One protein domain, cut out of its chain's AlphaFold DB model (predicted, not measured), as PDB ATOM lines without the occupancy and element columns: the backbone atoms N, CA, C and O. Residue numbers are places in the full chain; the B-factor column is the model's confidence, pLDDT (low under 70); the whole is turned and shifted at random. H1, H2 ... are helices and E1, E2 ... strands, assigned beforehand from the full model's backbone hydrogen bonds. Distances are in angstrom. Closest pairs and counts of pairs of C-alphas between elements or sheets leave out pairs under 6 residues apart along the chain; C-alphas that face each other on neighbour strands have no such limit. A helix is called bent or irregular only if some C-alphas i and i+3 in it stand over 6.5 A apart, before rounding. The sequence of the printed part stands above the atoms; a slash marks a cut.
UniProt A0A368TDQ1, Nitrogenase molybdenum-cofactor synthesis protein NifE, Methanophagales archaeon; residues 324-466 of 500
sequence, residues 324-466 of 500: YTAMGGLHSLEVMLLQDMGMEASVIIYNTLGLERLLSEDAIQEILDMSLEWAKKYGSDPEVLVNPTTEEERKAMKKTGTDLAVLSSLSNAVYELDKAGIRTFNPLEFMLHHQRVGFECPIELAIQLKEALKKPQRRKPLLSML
ATOM      1  N   TYR A 324     322.607 339.152 131.287       91.75
ATOM      2  CA  TYR A 324     323.058 339.780 130.041       91.75
ATOM      3  C   TYR A 324     324.487 339.393 129.665       91.75
ATOM      4  O   TYR A 324     325.279 338.970 130.508       91.75
ATOM      5  N   THR A 325     324.811 339.534 128.378       84.88
ATOM      6  CA  THR A 325     326.190 339.438 127.888       84.88
ATOM      7  C   THR A 325     326.879 340.770 128.120       84.88
ATOM      8  O   THR A 325     326.370 341.803 127.690       84.88
ATOM      9  N   ALA A 326     328.012 340.753 128.808       76.25
ATOM     10  CA  ALA A 326     328.740 341.970 129.123       76.25
ATOM     11  C   ALA A 326     329.667 342.400 127.982       76.25
ATOM     12  O   ALA A 326     330.303 341.567 127.334       76.25
ATOM     13  N   MET A 327     329.718 343.714 127.758       69.50
ATOM     14  CA  MET A 327     330.553 344.361 126.743       69.50
ATOM     15  C   MET A 327     331.269 345.595 127.322       69.50
ATOM     16  O   MET A 327     331.699 346.463 126.567       69.50
ATOM     17  N   GLY A 328     331.392 345.702 128.652       56.25
ATOM     18  CA  GLY A 328     332.164 346.762 129.309       56.25
ATOM     19  C   GLY A 328     331.599 348.158 129.067       56.25
ATOM     20  O   GLY A 328     332.345 349.120 128.984       56.25
ATOM     21  N   GLY A 329     330.290 348.296 128.870       55.00
ATOM     22  CA  GLY A 329     329.663 349.587 128.600       55.00
ATOM     23  C   GLY A 329     329.886 350.139 127.186       55.00
ATOM     24  O   GLY A 329     329.228 351.119 126.855       55.00
ATOM     25  N   LEU A 330     330.675 349.483 126.322       55.78
ATOM     26  CA  LEU A 330     330.932 349.894 124.924       55.78
ATOM     27  C   LEU A 330     329.661 349.976 124.065       55.78
ATOM     28  O   LEU A 330     329.565 350.770 123.133       55.78
ATOM     29  N   HIS A 331     328.662 349.158 124.396       67.06
ATOM     30  CA  HIS A 331     327.310 349.262 123.846       67.06
ATOM     31  C   HIS A 331     326.291 349.712 124.898       67.06
ATOM     32  O   HIS A 331     325.111 349.788 124.594       67.06
ATOM     33  N   SER A 332     326.725 349.981 126.132       70.94
ATOM     34  CA  SER A 332     325.985 350.578 127.261       70.94
ATOM     35  C   SER A 332     324.587 350.040 127.570       70.94
ATOM     36  O   SER A 332     323.824 350.665 128.314       70.94
ATOM     37  N   LEU A 333     324.225 348.882 127.028       84.38
ATOM     38  CA  LEU A 333     322.922 348.295 127.270       84.38
ATOM     39  C   LEU A 333     322.831 347.845 128.726       84.38
ATOM     40  O   LEU A 333     321.810 348.081 129.364       84.38
ATOM     41  N   GLU A 334     323.913 347.287 129.276       86.12
ATOM     42  CA  GLU A 334     324.016 346.973 130.700       86.12
ATOM     43  C   GLU A 334     323.796 348.211 131.579       86.12
ATOM     44  O   GLU A 334     323.063 348.137 132.562       86.12
ATOM     45  N   VAL A 335     324.336 349.369 131.192       87.19
ATOM     46  CA  VAL A 335     324.177 350.612 131.955       87.19
ATOM     47  C   VAL A 335     322.715 351.047 131.950       87.19
ATOM     48  O   VAL A 335     322.156 351.277 133.016       87.19
ATOM     49  N   MET A 336     322.046 351.060 130.793       92.00
ATOM     50  CA  MET A 336     320.618 351.410 130.724       92.00
ATOM     51  C   MET A 336     319.724 350.416 131.488       92.00
ATOM     52  O   MET A 336     318.758 350.824 132.138       92.00
ATOM     53  N   LEU A 337     320.032 349.113 131.447       93.56
ATOM     54  CA  LEU A 337     319.295 348.089 132.200       93.56
ATOM     55  C   LEU A 337     319.380 348.332 133.714       93.56
ATOM     56  O   LEU A 337     318.369 348.246 134.414       93.56
ATOM     57  N   LEU A 338     320.566 348.653 134.224       92.75
ATOM     58  CA  LEU A 338     320.779 348.836 135.657       92.75
ATOM     59  C   LEU A 338     320.365 350.239 136.127       92.75
ATOM     60  O   LEU A 338     319.579 350.374 137.063       92.75
ATOM     61  N   GLN A 339     320.829 351.286 135.444       92.06
ATOM     62  CA  GLN A 339     320.623 352.683 135.822       92.06
ATOM     63  C   GLN A 339     319.205 353.178 135.517       92.06
ATOM     64  O   GLN A 339     318.492 353.646 136.409       92.06
ATOM     65  N   ASP A 340     318.785 353.097 134.253       94.31
ATOM     66  CA  ASP A 340     317.537 353.712 133.797       94.31
ATOM     67  C   ASP A 340     316.331 352.820 134.138       94.31
ATOM     68  O   ASP A 340     315.321 353.288 134.688       94.31
ATOM     69  N   MET A 341     316.427 351.511 133.868       95.25
ATOM     70  CA  MET A 341     315.320 350.576 134.117       95.25
ATOM     71  C   MET A 341     315.208 350.173 135.593       95.25
ATOM     72  O   MET A 341     314.111 349.821 136.039       95.25
ATOM     73  N   GLY A 342     316.305 350.255 136.353       94.44
ATOM     74  CA  GLY A 342     316.373 349.807 137.744       94.44
ATOM     75  C   GLY A 342     316.280 348.287 137.885       94.44
ATOM     76  O   GLY A 342     315.679 347.810 138.848       94.44
ATOM     77  N   MET A 343     316.764 347.532 136.895       96.38
ATOM     78  CA  MET A 343     316.842 346.069 136.963       96.38
ATOM     79  C   MET A 343     318.064 345.639 137.783       96.38
ATOM     80  O   MET A 343     319.021 346.391 137.929       96.38
ATOM     81  N   GLU A 344     318.036 344.416 138.303       96.88
ATOM     82  CA  GLU A 344     319.120 343.839 139.103       96.88
ATOM     83  C   GLU A 344     319.885 342.812 138.264       96.88
ATOM     84  O   GLU A 344     319.282 341.872 137.739       96.88
ATOM     85  N   ALA A 345     321.205 342.954 138.135       95.94
ATOM     86  CA  ALA A 345     322.021 341.957 137.447       95.94
ATOM     87  C   ALA A 345     322.017 340.647 138.250       95.94
ATOM     88  O   ALA A 345     322.488 340.603 139.385       95.94
ATOM     89  N   SER A 346     321.501 339.567 137.663       96.75
ATOM     90  CA  SER A 346     321.507 338.234 138.277       96.75
ATOM     91  C   SER A 346     322.615 337.342 137.737       96.75
ATOM     92  O   SER A 346     323.181 336.550 138.490       96.75
ATOM     93  N   VAL A 347     322.909 337.443 136.440       95.56
ATOM     94  CA  VAL A 347     323.973 336.686 135.773       95.56
ATOM     95  C   VAL A 347     324.650 337.578 134.738       95.56
ATOM     96  O   VAL A 347     323.974 338.166 133.894       95.56
ATOM     97  N   ILE A 348     325.977 337.640 134.765       92.62
ATOM     98  CA  ILE A 348     326.772 338.274 133.713       92.62
ATOM     99  C   ILE A 348     327.482 337.182 132.925       92.62
ATOM    100  O   ILE A 348     328.206 336.363 133.491       92.62
ATOM    101  N   ILE A 349     327.263 337.173 131.613       88.88
ATOM    102  CA  ILE A 349     327.860 336.205 130.694       88.88
ATOM    103  C   ILE A 349     328.973 336.885 129.904       88.88
ATOM    104  O   ILE A 349     328.755 337.905 129.251       88.88
ATOM    105  N   TYR A 350     330.150 336.277 129.926       83.62
ATOM    106  CA  TYR A 350     331.325 336.693 129.179       83.62
ATOM    107  C   TYR A 350     331.667 335.679 128.104       83.62
ATOM    108  O   TYR A 350     332.064 334.563 128.411       83.62
ATOM    109  N   ASN A 351     331.561 336.078 126.840       77.94
ATOM    110  CA  ASN A 351     331.929 335.242 125.698       77.94
ATOM    111  C   ASN A 351     333.237 335.757 125.081       77.94
ATOM    112  O   ASN A 351     333.228 336.536 124.126       77.94
ATOM    113  N   THR A 352     334.374 335.320 125.622       75.12
ATOM    114  CA  THR A 352     335.704 335.800 125.214       75.12
ATOM    115  C   THR A 352     336.146 335.228 123.869       75.12
ATOM    116  O   THR A 352     336.896 335.888 123.165       75.12
ATOM    117  N   LEU A 353     335.607 334.085 123.421       67.81
ATOM    118  CA  LEU A 353     336.001 333.438 122.151       67.81
ATOM    119  C   LEU A 353     335.911 334.348 120.909       67.81
ATOM    120  O   LEU A 353     336.609 334.130 119.914       67.81
ATOM    121  N   GLY A 354     334.998 335.326 120.916       63.31
ATOM    122  CA  GLY A 354     334.900 336.342 119.866       63.31
ATOM    123  C   GLY A 354     335.894 337.488 120.061       63.31
ATOM    124  O   GLY A 354     336.524 337.924 119.097       63.31
ATOM    125  N   LEU A 355     336.053 337.935 121.308       68.12
ATOM    126  CA  LEU A 355     336.896 339.065 121.702       68.12
ATOM    127  C   LEU A 355     338.391 338.739 121.635       68.12
ATOM    128  O   LEU A 355     339.157 339.577 121.187       68.12
ATOM    129  N   GLU A 356     338.802 337.510 121.952       68.81
ATOM    130  CA  GLU A 356     340.193 337.017 121.882       68.81
ATOM    131  C   GLU A 356     340.805 337.147 120.479       68.81
ATOM    132  O   GLU A 356     342.027 337.167 120.312       68.81
ATOM    133  N   ARG A 357     339.949 337.247 119.450       62.38
ATOM    134  CA  ARG A 357     340.340 337.486 118.053       62.38
ATOM    135  C   ARG A 357     340.664 338.952 117.762       62.38
ATOM    136  O   ARG A 357     341.227 339.246 116.706       62.38
ATOM    137  N   LEU A 358     340.193 339.867 118.600       61.59
ATOM    138  CA  LEU A 358     340.211 341.309 118.364       61.59
ATOM    139  C   LEU A 358     341.035 342.057 119.408       61.59
ATOM    140  O   LEU A 358     341.655 343.054 119.041       61.59
ATOM    141  N   LEU A 359     341.050 341.565 120.644       70.25
ATOM    142  CA  LEU A 359     341.558 342.221 121.842       70.25
ATOM    143  C   LEU A 359     342.626 341.357 122.532       70.25
ATOM    144  O   LEU A 359     342.639 340.127 122.384       70.25
ATOM    145  N   SER A 360     343.524 342.008 123.272       74.38
ATOM    146  CA  SER A 360     344.445 341.344 124.203       74.38
ATOM    147  C   SER A 360     343.699 340.733 125.400       74.38
ATOM    148  O   SER A 360     342.538 341.053 125.655       74.38
ATOM    149  N   GLU A 361     344.361 339.837 126.138       78.69
ATOM    150  CA  GLU A 361     343.796 339.268 127.372       78.69
ATOM    151  C   GLU A 361     343.529 340.360 128.419       78.69
ATOM    152  O   GLU A 361     342.451 340.379 129.011       78.69
ATOM    153  N   ASP A 362     344.443 341.326 128.558       79.56
ATOM    154  CA  ASP A 362     344.291 342.466 129.470       79.56
ATOM    155  C   ASP A 362     343.075 343.334 129.115       79.56
ATOM    156  O   ASP A 362     342.295 343.693 129.993       79.56
ATOM    157  N   ALA A 363     342.848 343.604 127.823       76.81
ATOM    158  CA  ALA A 363     341.674 344.348 127.363       76.81
ATOM    159  C   ALA A 363     340.365 343.613 127.679       76.81
ATOM    160  O   ALA A 363     339.365 344.228 128.047       76.81
ATOM    161  N   ILE A 364     340.354 342.286 127.547       77.44
ATOM    162  CA  ILE A 364     339.185 341.471 127.895       77.44
ATOM    163  C   ILE A 364     338.932 341.520 129.406       77.44
ATOM    164  O   ILE A 364     337.776 341.630 129.823       77.44
ATOM    165  N   GLN A 365     339.992 341.463 130.216       83.12
ATOM    166  CA  GLN A 365     339.890 341.561 131.669       83.12
ATOM    167  C   GLN A 365     339.407 342.945 132.125       83.12
ATOM    168  O   GLN A 365     338.603 343.046 133.048       83.12
ATOM    169  N   GLU A 366     339.814 344.010 131.445       82.06
ATOM    170  CA  GLU A 366     339.343 345.360 131.751       82.06
ATOM    171  C   GLU A 366     337.839 345.523 131.487       82.06
ATOM    172  O   GLU A 366     337.104 346.010 132.346       82.06
ATOM    173  N   ILE A 367     337.341 345.022 130.352       80.06
ATOM    174  CA  ILE A 367     335.901 345.010 130.037       80.06
ATOM    175  C   ILE A 367     335.123 344.246 131.132       80.06
ATOM    176  O   ILE A 367     334.062 344.704 131.590       80.06
ATOM    177  N   LEU A 368     335.668 343.103 131.576       81.94
ATOM    178  CA  LEU A 368     335.161 342.293 132.693       81.94
ATOM    179  C   LEU A 368     335.002 343.129 133.961       81.94
ATOM    180  O   LEU A 368     333.901 343.202 134.518       81.94
ATOM    181  N   ASP A 369     336.076 343.789 134.376       85.44
ATOM    182  CA  ASP A 369     336.124 344.569 135.606       85.44
ATOM    183  C   ASP A 369     335.135 345.740 135.564       85.44
ATOM    184  O   ASP A 369     334.357 345.920 136.506       85.44
ATOM    185  N   MET A 370     335.057 346.451 134.434       84.25
ATOM    186  CA  MET A 370     334.085 347.528 134.226       84.25
ATOM    187  C   MET A 370     332.640 347.042 134.381       84.25
ATOM    188  O   MET A 370     331.803 347.691 135.008       84.25
ATOM    189  N   SER A 371     332.318 345.878 133.814       85.25
ATOM    190  CA  SER A 371     330.957 345.328 133.865       85.25
ATOM    191  C   SER A 371     330.540 344.971 135.294       85.25
ATOM    192  O   SER A 371     329.377 345.138 135.673       85.25
ATOM    193  N   LEU A 372     331.495 344.499 136.100       87.56
ATOM    194  CA  LEU A 372     331.290 344.210 137.517       87.56
ATOM    195  C   LEU A 372     331.201 345.481 138.359       87.56
ATOM    196  O   LEU A 372     330.411 345.523 139.303       87.56
ATOM    197  N   GLU A 373     331.974 346.515 138.030       86.62
ATOM    198  CA  GLU A 373     331.872 347.826 138.668       86.62
ATOM    199  C   GLU A 373     330.470 348.418 138.487       86.62
ATOM    200  O   GLU A 373     329.841 348.824 139.466       86.62
ATOM    201  N   TRP A 374     329.927 348.365 137.267       87.00
ATOM    202  CA  TRP A 374     328.560 348.799 136.984       87.00
ATOM    203  C   TRP A 374     327.512 348.024 137.782       87.00
ATOM    204  O   TRP A 374     326.626 348.631 138.388       87.00
ATOM    205  N   ALA A 375     327.629 346.695 137.832       90.00
ATOM    206  CA  ALA A 375     326.728 345.863 138.624       90.00
ATOM    207  C   ALA A 375     326.759 346.255 140.110       90.00
ATOM    208  O   ALA A 375     325.705 346.506 140.698       90.00
ATOM    209  N   LYS A 376     327.955 346.400 140.694       90.56
ATOM    210  CA  LYS A 376     328.140 346.804 142.099       90.56
ATOM    211  C   LYS A 376     327.587 348.198 142.376       90.56
ATOM    212  O   LYS A 376     326.898 348.394 143.376       90.56
ATOM    213  N   LYS A 377     327.854 349.160 141.490       89.19
ATOM    214  CA  LYS A 377     327.380 350.547 141.602       89.19
ATOM    215  C   LYS A 377     325.860 350.636 141.694       89.19
ATOM    216  O   LYS A 377     325.342 351.443 142.462       89.19
ATOM    217  N   TYR A 378     325.153 349.782 140.958       90.19
ATOM    218  CA  TYR A 378     323.693 349.689 140.996       90.19
ATOM    219  C   TYR A 378     323.179 348.564 141.909       90.19
ATOM    220  O   TYR A 378     322.049 348.104 141.760       90.19
ATOM    221  N   GLY A 379     323.985 348.138 142.889       90.06
ATOM    222  CA  GLY A 379     323.554 347.277 143.994       90.06
ATOM    223  C   GLY A 379     323.323 345.809 143.634       90.06
ATOM    224  O   GLY A 379     322.625 345.113 144.367       90.06
ATOM    225  N   SER A 380     323.881 345.333 142.521       93.19
ATOM    226  CA  SER A 380     323.776 343.941 142.081       93.19
ATOM    227  C   SER A 380     325.023 343.127 142.444       93.19
ATOM    228  O   SER A 380     326.143 343.630 142.371       93.19
ATOM    229  N   ASP A 381     324.826 341.847 142.775       92.88
ATOM    230  CA  ASP A 381     325.884 340.847 142.999       92.88
ATOM    231  C   ASP A 381     325.634 339.626 142.086       92.88
ATOM    232  O   ASP A 381     324.999 338.649 142.500       92.88
ATOM    233  N   PRO A 382     325.995 339.724 140.792       94.88
ATOM    234  CA  PRO A 382     325.638 338.722 139.795       94.88
ATOM    235  C   PRO A 382     326.553 337.495 139.832       94.88
ATOM    236  O   PRO A 382     327.751 337.581 140.096       94.88
ATOM    237  N   GLU A 383     326.011 336.342 139.438       95.38
ATOM    238  CA  GLU A 383     326.832 335.178 139.091       95.38
ATOM    239  C   GLU A 383     327.554 335.443 137.759       95.38
ATOM    240  O   GLU A 383     326.921 335.798 136.765       95.38
ATOM    241  N   VAL A 384     328.878 335.292 137.730       93.75
ATOM    242  CA  VAL A 384     329.699 335.568 136.542       93.75
ATOM    243  C   VAL A 384     330.052 334.263 135.848       93.75
ATOM    244  O   VAL A 384     330.588 333.347 136.471       93.75
ATOM    245  N   LEU A 385     329.768 334.185 134.552       91.25
ATOM    246  CA  LEU A 385     330.066 333.027 133.720       91.25
ATOM    247  C   LEU A 385     331.006 333.427 132.586       91.25
ATOM    248  O   LEU A 385     330.685 334.334 131.825       91.25
ATOM    249  N   VAL A 386     332.129 332.725 132.434       88.31
ATOM    250  CA  VAL A 386     333.101 332.957 131.354       88.31
ATOM    251  C   VAL A 386     333.091 331.765 130.402       88.31
ATOM    252  O   VAL A 386     333.342 330.637 130.815       88.31
ATOM    253  N   ASN A 387     332.777 332.027 129.134       84.00
ATOM    254  CA  ASN A 387     332.529 331.059 128.066       84.00
ATOM    255  C   ASN A 387     331.644 329.875 128.496       84.00
ATOM    256  O   ASN A 387     332.031 328.723 128.268       84.00
ATOM    257  N   PRO A 388     330.485 330.121 129.140       86.56
ATOM    258  CA  PRO A 388     329.647 329.033 129.607       86.56
ATOM    259  C   PRO A 388     329.048 328.241 128.446       86.56
ATOM    260  O   PRO A 388     328.762 328.753 127.365       86.56
ATOM    261  N   THR A 389     328.765 326.978 128.718       85.06
ATOM    262  CA  THR A 389     327.811 326.197 127.935       85.06
ATOM    263  C   THR A 389     326.386 326.704 128.172       85.06
ATOM    264  O   THR A 389     326.053 327.200 129.251       85.06
ATOM    265  N   THR A 390     325.483 326.482 127.214       82.62
ATOM    266  CA  THR A 390     324.048 326.803 127.374       82.62
ATOM    267  C   THR A 390     323.429 326.153 128.621       82.62
ATOM    268  O   THR A 390     322.491 326.680 129.219       82.62
ATOM    269  N   GLU A 391     323.941 324.989 129.033       86.81
ATOM    270  CA  GLU A 391     323.499 324.302 130.250       86.81
ATOM    271  C   GLU A 391     323.881 325.080 131.517       86.81
ATOM    272  O   GLU A 391     323.052 325.238 132.417       86.81
ATOM    273  N   GLU A 392     325.111 325.589 131.578       90.88
ATOM    274  CA  GLU A 392     325.608 326.407 132.687       90.88
ATOM    275  C   GLU A 392     324.857 327.735 132.773       90.88
ATOM    276  O   GLU A 392     324.373 328.076 133.855       90.88
ATOM    277  N   GLU A 393     324.651 328.416 131.638       91.00
ATOM    278  CA  GLU A 393     323.823 329.629 131.555       91.00
ATOM    279  C   GLU A 393     322.430 329.380 132.146       91.00
ATOM    280  O   GLU A 393     321.974 330.083 133.053       91.00
ATOM    281  N   ARG A 394     321.760 328.316 131.689       91.00
ATOM    282  CA  ARG A 394     320.417 327.949 132.143       91.00
ATOM    283  C   ARG A 394     320.380 327.629 133.634       91.00
ATOM    284  O   ARG A 394     319.427 328.009 134.321       91.00
ATOM    285  N   LYS A 395     321.365 326.881 134.135       93.81
ATOM    286  CA  LYS A 395     321.445 326.491 135.546       93.81
ATOM    287  C   LYS A 395     321.634 327.718 136.436       93.81
ATOM    288  O   LYS A 395     320.904 327.844 137.420       93.81
ATOM    289  N   ALA A 396     322.537 328.623 136.062       95.44
ATOM    290  CA  ALA A 396     322.764 329.876 136.773       95.44
ATOM    291  C   ALA A 396     321.500 330.745 136.774       95.44
ATOM    292  O   ALA A 396     321.019 331.121 137.839       95.44
ATOM    293  N   MET A 397     320.871 330.962 135.615       95.44
ATOM    294  CA  MET A 397     319.657 331.784 135.513       95.44
ATOM    295  C   MET A 397     318.496 331.246 136.359       95.44
ATOM    296  O   MET A 397     317.779 332.022 136.994       95.44
ATOM    297  N   LYS A 398     318.312 329.918 136.407       94.06
ATOM    298  CA  LYS A 398     317.299 329.285 137.268       94.06
ATOM    299  C   LYS A 398     317.633 329.422 138.750       94.06
ATOM    300  O   LYS A 398     316.739 329.704 139.541       94.06
ATOM    301  N   LYS A 399     318.902 329.228 139.120       96.25
ATOM    302  CA  LYS A 399     319.395 329.363 140.498       96.25
ATOM    303  C   LYS A 399     319.216 330.790 141.019       96.25
ATOM    304  O   LYS A 399     318.790 330.967 142.156       96.25
ATOM    305  N   THR A 400     319.509 331.793 140.197       95.38
ATOM    306  CA  THR A 400     319.442 333.210 140.583       95.38
ATOM    307  C   THR A 400     318.034 333.800 140.479       95.38
ATOM    308  O   THR A 400     317.785 334.885 141.012       95.38
ATOM    309  N   GLY A 401     317.094 333.079 139.856       94.94
ATOM    310  CA  GLY A 401     315.715 333.528 139.663       94.94
ATOM    311  C   GLY A 401     315.598 334.632 138.613       94.94
ATOM    312  O   GLY A 401     314.868 335.593 138.821       94.94
ATOM    313  N   THR A 402     316.344 334.514 137.514       95.88
ATOM    314  CA  THR A 402     316.364 335.496 136.418       95.88
ATOM    315  C   THR A 402     314.976 335.641 135.777       95.88
ATOM    316  O   THR A 402     314.387 334.655 135.331       95.88
ATOM    317  N   ASP A 403     314.463 336.872 135.696       95.19
ATOM    318  CA  ASP A 403     313.179 337.198 135.065       95.19
ATOM    319  C   ASP A 403     313.297 337.338 133.536       95.19
ATOM    320  O   ASP A 403     312.366 336.972 132.807       95.19
ATOM    321  N   LEU A 404     314.421 337.886 133.057       94.75
ATOM    322  CA  LEU A 404     314.687 338.163 131.643       94.75
ATOM    323  C   LEU A 404     316.168 337.958 131.304       94.75
ATOM    324  O   LEU A 404     317.043 338.435 132.017       94.75
ATOM    325  N   ALA A 405     316.448 337.301 130.184       92.81
ATOM    326  CA  ALA A 405     317.783 337.174 129.617       92.81
ATOM    327  C   ALA A 405     317.926 338.089 128.388       92.81
ATOM    328  O   ALA A 405     317.273 337.880 127.366       92.81
ATOM    329  N   VAL A 406     318.769 339.112 128.489       91.44
ATOM    330  CA  VAL A 406     319.120 340.045 127.414       91.44
ATOM    331  C   VAL A 406     320.379 339.526 126.718       91.44
ATOM    332  O   VAL A 406     321.498 339.863 127.092       91.44
ATOM    333  N   LEU A 407     320.196 338.635 125.742       85.25
ATOM    334  CA  LEU A 407     321.279 337.883 125.099       85.25
ATOM    335  C   LEU A 407     321.123 337.894 123.581       85.25
ATOM    336  O   LEU A 407     320.013 337.779 123.057       85.25
ATOM    337  N   SER A 408     322.243 338.014 122.871       75.75
ATOM    338  CA  SER A 408     322.253 338.046 121.409       75.75
ATOM    339  C   SER A 408     322.149 336.639 120.822       75.75
ATOM    340  O   SER A 408     322.919 335.747 121.178       75.75
ATOM    341  N   SER A 409     321.253 336.450 119.848       64.88
ATOM    342  CA  SER A 409     321.174 335.220 119.035       64.88
ATOM    343  C   SER A 409     322.462 334.933 118.257       64.88
ATOM    344  O   SER A 409     322.674 333.811 117.798       64.88
ATOM    345  N   LEU A 410     323.325 335.940 118.105       63.47
ATOM    346  CA  LEU A 410     324.626 335.804 117.467       63.47
ATOM    347  C   LEU A 410     325.631 335.033 118.327       63.47
ATOM    348  O   LEU A 410     326.518 334.392 117.777       63.47
ATOM    349  N   SER A 411     325.509 335.088 119.652       63.75
ATOM    350  CA  SER A 411     326.485 334.512 120.585       63.75
ATOM    351  C   SER A 411     325.900 333.466 121.528       63.75
ATOM    352  O   SER A 411     326.664 332.751 122.168       63.75
ATOM    353  N   ASN A 412     324.573 333.364 121.627       72.88
ATOM    354  CA  ASN A 412     323.898 332.509 122.597       72.88
ATOM    355  C   ASN A 412     322.784 331.688 121.931       72.88
ATOM    356  O   ASN A 412     322.074 332.162 121.040       72.88
ATOM    357  N   ALA A 413     322.554 330.474 122.435       74.62
ATOM    358  CA  ALA A 413     321.427 329.626 122.046       74.62
ATOM    359  C   ALA A 413     320.117 330.087 122.713       74.62
ATOM    360  O   ALA A 413     319.520 329.383 123.529       74.62
ATOM    361  N   VAL A 414     319.643 331.277 122.331       77.56
ATOM    362  CA  VAL A 414     318.417 331.915 122.853       77.56
ATOM    363  C   VAL A 414     317.206 330.963 122.810       77.56
ATOM    364  O   VAL A 414     316.396 330.930 123.735       77.56
ATOM    365  N   TYR A 415     317.121 330.109 121.784       76.00
ATOM    366  CA  TYR A 415     316.034 329.138 121.614       76.00
ATOM    367  C   TYR A 415     315.987 328.044 122.705       76.00
ATOM    368  O   TYR A 415     314.899 327.565 123.039       76.00
ATOM    369  N   GLU A 416     317.128 327.643 123.281       79.56
ATOM    370  CA  GLU A 416     317.166 326.682 124.398       79.56
ATOM    371  C   GLU A 416     316.719 327.332 125.710       79.56
ATOM    372  O   GLU A 416     316.058 326.686 126.529       79.56
ATOM    373  N   LEU A 417     317.013 328.622 125.900       83.25
ATOM    374  CA  LEU A 417     316.532 329.388 127.052       83.25
ATOM    375  C   LEU A 417     315.007 329.552 127.001       83.25
ATOM    376  O   LEU A 417     314.328 329.266 127.991       83.25
ATOM    377  N   ASP A 418     314.453 329.873 125.826       80.06
ATOM    378  CA  ASP A 418     313.002 329.937 125.609       80.06
ATOM    379  C   ASP A 418     312.318 328.592 125.921       80.06
ATOM    380  O   ASP A 418     311.299 328.538 126.619       80.06
ATOM    381  N   LYS A 419     312.906 327.478 125.461       79.88
ATOM    382  CA  LYS A 419     312.432 326.110 125.745       79.88
ATOM    383  C   LYS A 419     312.508 325.768 127.232       79.88
ATOM    384  O   LYS A 419     311.634 325.065 127.747       79.88
ATOM    385  N   ALA A 420     313.518 326.281 127.931       82.69
ATOM    386  CA  ALA A 420     313.679 326.141 129.372       82.69
ATOM    387  C   ALA A 420     312.712 327.012 130.193       82.69
ATOM    388  O   ALA A 420     312.705 326.894 131.423       82.69
ATOM    389  N   GLY A 421     311.898 327.846 129.536       84.62
ATOM    390  CA  GLY A 421     310.959 328.758 130.181       84.62
ATOM    391  C   GLY A 421     311.617 330.029 130.722       84.62
ATOM    392  O   GLY A 421     311.043 330.674 131.598       84.62
ATOM    393  N   ILE A 422     312.803 330.390 130.231       88.19
ATOM    394  CA  ILE A 422     313.460 331.666 130.525       88.19
ATOM    395  C   ILE A 422     313.054 332.639 129.421       88.19
ATOM    396  O   ILE A 422     313.099 332.296 128.244       88.19
ATOM    397  N   ARG A 423     312.595 333.839 129.786       90.44
ATOM    398  CA  ARG A 423     312.220 334.851 128.791       90.44
ATOM    399  C   ARG A 423     313.467 335.516 128.247       90.44
ATOM    400  O   ARG A 423     314.374 335.816 129.017       90.44
ATOM    401  N   THR A 424     313.469 335.799 126.954       88.31
ATOM    402  CA  THR A 424     314.625 336.366 126.270       88.31
ATOM    403  C   THR A 424     314.282 337.681 125.567       88.31
ATOM    404  O   THR A 424     313.154 337.912 125.119       88.31
ATOM    405  N   PHE A 425     315.271 338.564 125.482       88.81
ATOM    406  CA  PHE A 425     315.250 339.779 124.679       88.81
ATOM    407  C   PHE A 425     316.532 339.812 123.849       88.81
ATOM    408  O   PHE A 425     317.623 339.757 124.410       88.81
ATOM    409  N   ASN A 426     316.398 339.867 122.522       83.12
ATOM    410  CA  ASN A 426     317.545 339.962 121.629       83.12
ATOM    411  C   ASN A 426     317.954 341.438 121.498       83.12
ATOM    412  O   ASN A 426     317.206 342.204 120.886       83.12
ATOM    413  N   PRO A 427     319.114 341.846 122.036       82.38
ATOM    414  CA  PRO A 427     319.527 343.238 122.015       82.38
ATOM    415  C   PRO A 427     319.908 343.729 120.616       82.38
ATOM    416  O   PRO A 427     319.871 344.929 120.384       82.38
ATOM    417  N   LEU A 428     320.240 342.844 119.667       76.56
ATOM    418  CA  LEU A 428     320.756 343.251 118.357       76.56
ATOM    419  C   LEU A 428     319.772 344.130 117.571       76.56
ATOM    420  O   LEU A 428     320.187 345.125 116.988       76.56
ATOM    421  N   GLU A 429     318.476 343.798 117.585       74.94
ATOM    422  CA  GLU A 429     317.450 344.615 116.915       74.94
ATOM    423  C   GLU A 429     317.399 346.025 117.523       74.94
ATOM    424  O   GLU A 429     317.339 347.021 116.800       74.94
ATOM    425  N   PHE A 430     317.486 346.115 118.851       84.12
ATOM    426  CA  PHE A 430     317.504 347.390 119.559       84.12
ATOM    427  C   PHE A 430     318.766 348.198 119.237       84.12
ATOM    428  O   PHE A 430     318.661 349.370 118.885       84.12
ATOM    429  N   MET A 431     319.945 347.574 119.288       80.00
ATOM    430  CA  MET A 431     321.219 348.243 119.002       80.00
ATOM    431  C   MET A 431     321.273 348.791 117.568       80.00
ATOM    432  O   MET A 431     321.741 349.904 117.337       80.00
ATOM    433  N   LEU A 432     320.760 348.035 116.593       75.25
ATOM    434  CA  LEU A 432     320.791 348.445 115.189       75.25
ATOM    435  C   LEU A 432     319.793 349.568 114.875       75.25
ATOM    436  O   LEU A 432     320.120 350.460 114.094       75.25
ATOM    437  N   HIS A 433     318.598 349.544 115.470       76.75
ATOM    438  CA  HIS A 433     317.490 350.399 115.020       76.75
ATOM    439  C   HIS A 433     317.035 351.466 116.015       76.75
ATOM    440  O   HIS A 433     316.395 352.428 115.603       76.75
ATOM    441  N   HIS A 434     317.327 351.309 117.304       83.50
ATOM    442  CA  HIS A 434     316.763 352.156 118.360       83.50
ATOM    443  C   HIS A 434     317.829 352.870 119.185       83.50
ATOM    444  O   HIS A 434     317.625 354.016 119.587       83.50
ATOM    445  N   GLN A 435     318.961 352.212 119.424       86.69
ATOM    446  CA  GLN A 435     320.012 352.740 120.275       86.69
ATOM    447  C   GLN A 435     320.671 353.984 119.676       86.69
ATOM    448  O   GLN A 435     321.228 353.944 118.576       86.69
ATOM    449  N   ARG A 436     320.613 355.081 120.432       90.00
ATOM    450  CA  ARG A 436     321.105 356.405 120.043       90.00
ATOM    451  C   ARG A 436     321.306 357.292 121.268       90.00
ATOM    452  O   ARG A 436     320.661 357.068 122.294       90.00
ATOM    453  N   VAL A 437     322.164 358.300 121.147       92.88
ATOM    454  CA  VAL A 437     322.258 359.375 122.141       92.88
ATOM    455  C   VAL A 437     320.958 360.172 122.116       92.88
ATOM    456  O   VAL A 437     320.521 360.633 121.063       92.88
ATOM    457  N   GLY A 438     320.329 360.309 123.278       94.06
ATOM    458  CA  GLY A 438     319.009 360.904 123.399       94.06
ATOM    459  C   GLY A 438     318.257 360.421 124.635       94.06
ATOM    460  O   GLY A 438     318.552 359.386 125.237       94.06
ATOM    461  N   PHE A 439     317.245 361.188 125.010       95.75
ATOM    462  CA  PHE A 439     316.399 360.943 126.166       95.75
ATOM    463  C   PHE A 439     315.242 359.970 125.875       95.75
ATOM    464  O   PHE A 439     314.718 359.355 126.806       95.75
ATOM    465  N   GLU A 440     314.861 359.772 124.609       93.75
ATOM    466  CA  GLU A 440     313.820 358.810 124.210       93.75
ATOM    467  C   GLU A 440     314.309 357.357 124.196       93.75
ATOM    468  O   GLU A 440     313.539 356.439 124.488       93.75
ATOM    469  N   CYS A 441     315.594 357.131 123.902       93.06
ATOM    470  CA  CYS A 441     316.208 355.801 123.826       93.06
ATOM    471  C   CYS A 441     315.886 354.893 125.040       93.06
ATOM    472  O   CYS A 441     315.383 353.781 124.837       93.06
ATOM    473  N   PRO A 442     316.087 355.321 126.306       94.62
ATOM    474  CA  PRO A 442     315.735 354.493 127.462       94.62
ATOM    475  C   PRO A 442     314.222 354.238 127.583       94.62
ATOM    476  O   PRO A 442     313.813 353.175 128.048       94.62
ATOM    477  N   ILE A 443     313.365 355.162 127.142       95.44
ATOM    478  CA  ILE A 443     311.905 354.975 127.168       95.44
ATOM    479  C   ILE A 443     311.502 353.872 126.183       95.44
ATOM    480  O   ILE A 443     310.743 352.972 126.545       95.44
ATOM    481  N   GLU A 444     312.039 353.900 124.961       93.88
ATOM    482  CA  GLU A 444     311.813 352.854 123.957       93.88
ATOM    483  C   GLU A 444     312.295 351.487 124.445       93.88
ATOM    484  O   GLU A 444     311.562 350.499 124.333       93.88
ATOM    485  N   LEU A 445     313.484 351.433 125.059       94.56
ATOM    486  CA  LEU A 445     314.002 350.209 125.664       94.56
ATOM    487  C   LEU A 445     313.036 349.672 126.727       94.56
ATOM    488  O   LEU A 445     312.676 348.494 126.699       94.56
ATOM    489  N   ALA A 446     312.543 350.531 127.623       95.81
ATOM    490  CA  ALA A 446     311.597 350.141 128.665       95.81
ATOM    491  C   ALA A 446     310.314 349.512 128.092       95.81
ATOM    492  O   ALA A 446     309.798 348.525 128.631       95.81
ATOM    493  N   ILE A 447     309.791 350.060 126.990       94.62
ATOM    494  CA  ILE A 447     308.615 349.511 126.298       94.62
ATOM    495  C   ILE A 447     308.932 348.108 125.770       94.62
ATOM    496  O   ILE A 447     308.209 347.159 126.088       94.62
ATOM    497  N   GLN A 448     310.035 347.954 125.036       93.81
ATOM    498  CA  GLN A 448     310.409 346.681 124.415       93.81
ATOM    499  C   GLN A 448     310.725 345.587 125.443       93.81
ATOM    500  O   GLN A 448     310.303 344.438 125.278       93.81
ATOM    501  N   LEU A 449     311.391 345.924 126.550       95.00
ATOM    502  CA  LEU A 449     311.655 344.978 127.639       95.00
ATOM    503  C   LEU A 449     310.356 344.511 128.306       95.00
ATOM    504  O   LEU A 449     310.198 343.327 128.618       95.00
ATOM    505  N   LYS A 450     309.373 345.405 128.478       93.69
ATOM    506  CA  LYS A 450     308.050 345.026 129.003       93.69
ATOM    507  C   LYS A 450     307.288 344.121 128.055       93.69
ATOM    508  O   LYS A 450     306.582 343.224 128.515       93.69
ATOM    509  N   GLU A 451     307.403 344.343 126.755       91.56
ATOM    510  CA  GLU A 451     306.843 343.436 125.760       91.56
ATOM    511  C   GLU A 451     307.533 342.074 125.808       91.56
ATOM    512  O   GLU A 451     306.847 341.054 125.847       91.56
ATOM    513  N   ALA A 452     308.865 342.039 125.914       90.81
ATOM    514  CA  ALA A 452     309.631 340.804 126.069       90.81
ATOM    515  C   ALA A 452     309.207 340.010 127.317       90.81
ATOM    516  O   ALA A 452     308.976 338.804 127.233       90.81
ATOM    517  N   LEU A 453     308.976 340.683 128.448       91.38
ATOM    518  CA  LEU A 453     308.451 340.053 129.666       91.38
ATOM    519  C   LEU A 453     307.027 339.490 129.504       91.38
ATOM    520  O   LEU A 453     306.644 338.553 130.208       91.38
ATOM    521  N   LYS A 454     306.233 340.026 128.573       89.75
ATOM    522  CA  LYS A 454     304.878 339.542 128.268       89.75
ATOM    523  C   LYS A 454     304.849 338.459 127.190       89.75
ATOM    524  O   LYS A 454     303.806 337.823 127.030       89.75
ATOM    525  N   LYS A 455     305.946 338.235 126.451       83.31
ATOM    526  CA  LYS A 455     305.970 337.264 125.348       83.31
ATOM    527  C   LYS A 455     305.571 335.866 125.849       83.31
ATOM    528  O   LYS A 455     306.084 335.406 126.877       83.31
ATOM    529  N   PRO A 456     304.653 335.173 125.147       79.81
ATOM    530  CA  PRO A 456     304.260 333.823 125.512       79.81
ATOM    531  C   PRO A 456     305.435 332.867 125.301       79.81
ATOM    532  O   PRO A 456     306.095 332.892 124.262       79.81
ATOM    533  N   GLN A 457     305.669 331.995 126.280       75.00
ATOM    534  CA  GLN A 457     306.746 331.011 126.207       75.00
ATOM    535  C   GLN A 457     306.441 329.965 125.133       75.00
ATOM    536  O   GLN A 457     305.414 329.280 125.181       75.00
ATOM    537  N   ARG A 458     307.345 329.822 124.160       72.69
ATOM    538  CA  ARG A 458     307.224 328.837 123.083       72.69
ATOM    539  C   ARG A 458     308.085 327.622 123.406       72.69
ATOM    540  O   ARG A 458     309.302 327.681 123.340       72.69
ATOM    541  N   ARG A 459     307.444 326.485 123.696       66.62
ATOM    542  CA  ARG A 459     308.144 325.226 124.030       66.62
ATOM    543  C   ARG A 459     308.799 324.524 122.834       66.62
ATOM    544  O   ARG A 459     309.576 323.598 123.034       66.62
ATOM    545  N   LYS A 460     308.436 324.906 121.606       71.19
ATOM    546  CA  LYS A 460     308.924 324.306 120.352       71.19
ATOM    547  C   LYS A 460     309.204 325.395 119.306       71.19
ATOM    548  O   LYS A 460     308.422 325.540 118.366       71.19
ATOM    549  N   PRO A 461     310.237 326.234 119.489       71.12
ATOM    550  CA  PRO A 461     310.632 327.188 118.456       71.12
ATOM    551  C   PRO A 461     311.166 326.440 117.225       71.12
ATOM    552  O   PRO A 461     311.811 325.404 117.373       71.12
ATOM    553  N   LEU A 462     310.931 326.962 116.016       72.25
ATOM    554  CA  LEU A 462     311.351 326.325 114.754       72.25
ATOM    555  C   LEU A 462     312.858 326.012 114.739       72.25
ATOM    556  O   LEU A 462     313.265 324.940 114.310       72.25
ATOM    557  N   LEU A 463     313.667 326.924 115.285       70.50
ATOM    558  CA  LEU A 463     315.120 326.773 115.364       70.50
ATOM    559  C   LEU A 463     315.562 325.604 116.254       70.50
ATOM    560  O   LEU A 463     316.582 325.000 115.966       70.50
ATOM    561  N   SER A 464     314.765 325.183 117.247       71.12
ATOM    562  CA  SER A 464     315.094 324.011 118.084       71.12
ATOM    563  C   SER A 464     315.088 322.670 117.338       71.12
ATOM    564  O   SER A 464     315.386 321.640 117.934       71.12
ATOM    565  N   MET A 465     314.714 322.666 116.054       74.88
ATOM    566  CA  MET A 465     314.761 321.485 115.192       74.88
ATOM    567  C   MET A 465     316.138 321.262 114.550       74.88
ATOM    568  O   MET A 465     316.340 320.223 113.927       74.88
ATOM    569  N   LEU A 466     317.061 322.221 114.667       76.94
ATOM    570  CA  LEU A 466     318.420 322.112 114.142       76.94
ATOM    571  C   LEU A 466     319.378 321.577 115.216       76.94
ATOM    572  O   LEU A 466     319.201 321.827 116.407       76.94
TER     573      LEU A 466
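This is residues 324 to 466 of the 500 residues of the protein "Nitrogenase molybdenum-cofactor synthesis protein NifE" of Methanophagales archaeon (UniProt A0A368TDQ1). A two-strand parallel sheet, E1 beside E2, lies between two helices, with the long helix H3 over E1 on one side and H4 over both strands on the other; H1 runs alongside residues 371 to 375 of H3. Next to this part the short strand E3 lies near the middle of the domain, H7 passes close to E3 along one border, H6 lies off to one side, its centre making a triangle with those of E3 and H7, and H5 and H8 lie together at a far end. The printed part has 143 residues, with eight named helices and three named strands in the order H1, E1, H2, H3, E2, H4, E3, H5, H6, H7, H8, and its class is mostly helix. It is compact, with a radius of gyration of the C-alphas of 14.8 A, and rounded, spanning 40 by 34 by 28 A.

In the sheet, E1 is residues 344 to 350, 17.3 A from first to last C-alpha, starting at (319.120, 343.839, 139.103), and E2 is residues 383 to 386, 10.2 A long. H3, residues 361 to 377, is the longest helix at 24.5 A and ends at C-alpha 377 at (327.380, 350.547, 141.602). H2 is residues 352 to 355, and H4 is residues 390 to 400, 15.4 A long. H1, residues 333 to 340, is neither bent nor irregular, but only just: C-alphas 337 and 340 are 6.1 A apart. E3 is residues 404 to 406, H5 residues 414 to 419 and H6 residues 427 to 433. H7, residues 440 to 454, is 21.6 A long, and H8, residues 462 to 465, ends at C-alpha 465 at (314.761, 321.485, 115.192).

E1 and E2 are parallel neighbours at 13 degrees; N 350 and O 385 are 2.8 A apart and N 383 and O 346 are 3.0 A apart, within hydrogen-bond range. E1, H2, H3 and E2 form a strand-helix-strand unit, two parallel neighbour strands with helices between them in the chain, and its crossover is right-handed. The closest C-alphas of E1 and H3 are those of Ala 345 and Ala 375, 6.2 A apart. Those of E1 and H4 are Ser 346 and Thr 400, 5.9 A apart; H3 and H4 are apart. H1 touches H3, with residues 371 to 375 of H3 alone, at a shallow tilt of 19 degrees, the same way; Val 335 and Trp 374 have the closest C-alphas, 6.9 A apart. H2 is close but not clearly touching H3, with C-alphas 355 and 364 closest at 7.0 A. H7 is close but not clearly touching H1, about perpendicular at 81 degrees, with Met 336 and Pro 442 closest at 6.6 A between C-alphas. H7 is also close but not clearly touching H6, at a steep tilt of 42 degrees, opposite ways; C-alphas 430 and 445 are closest at 7.6 A. E3 pairs with no named strand, but its residues 405 to 406 pair, parallel, with residues 424 to 425; the closest C-alphas of E3 and H7 are those of Leu 404 and Leu 453, 6.8 A apart. H5 only just touches H4, with 3 pairs of C-alphas within 8 A, Arg 394 and Leu 417 closest at 6.6 A; it only just touches H8, also with 3 pairs, Tyr 415 and Ser 464 closest at 6.3 A. Every O i to N i+4 pair is within hydrogen-bond range in H1, H3, H4, H5, H6 and H7; H2 and H8 are too short for such a pair.

The two C-alphas farthest apart, those of Lys 377 and Met 465, are 41.2 A apart. The printed part has no cut, and no link between named elements is long. The mean pLDDT of the printed part is 84.1; it is under 70 at residues 327 to 331, 353 to 358, 409 to 411 and 459.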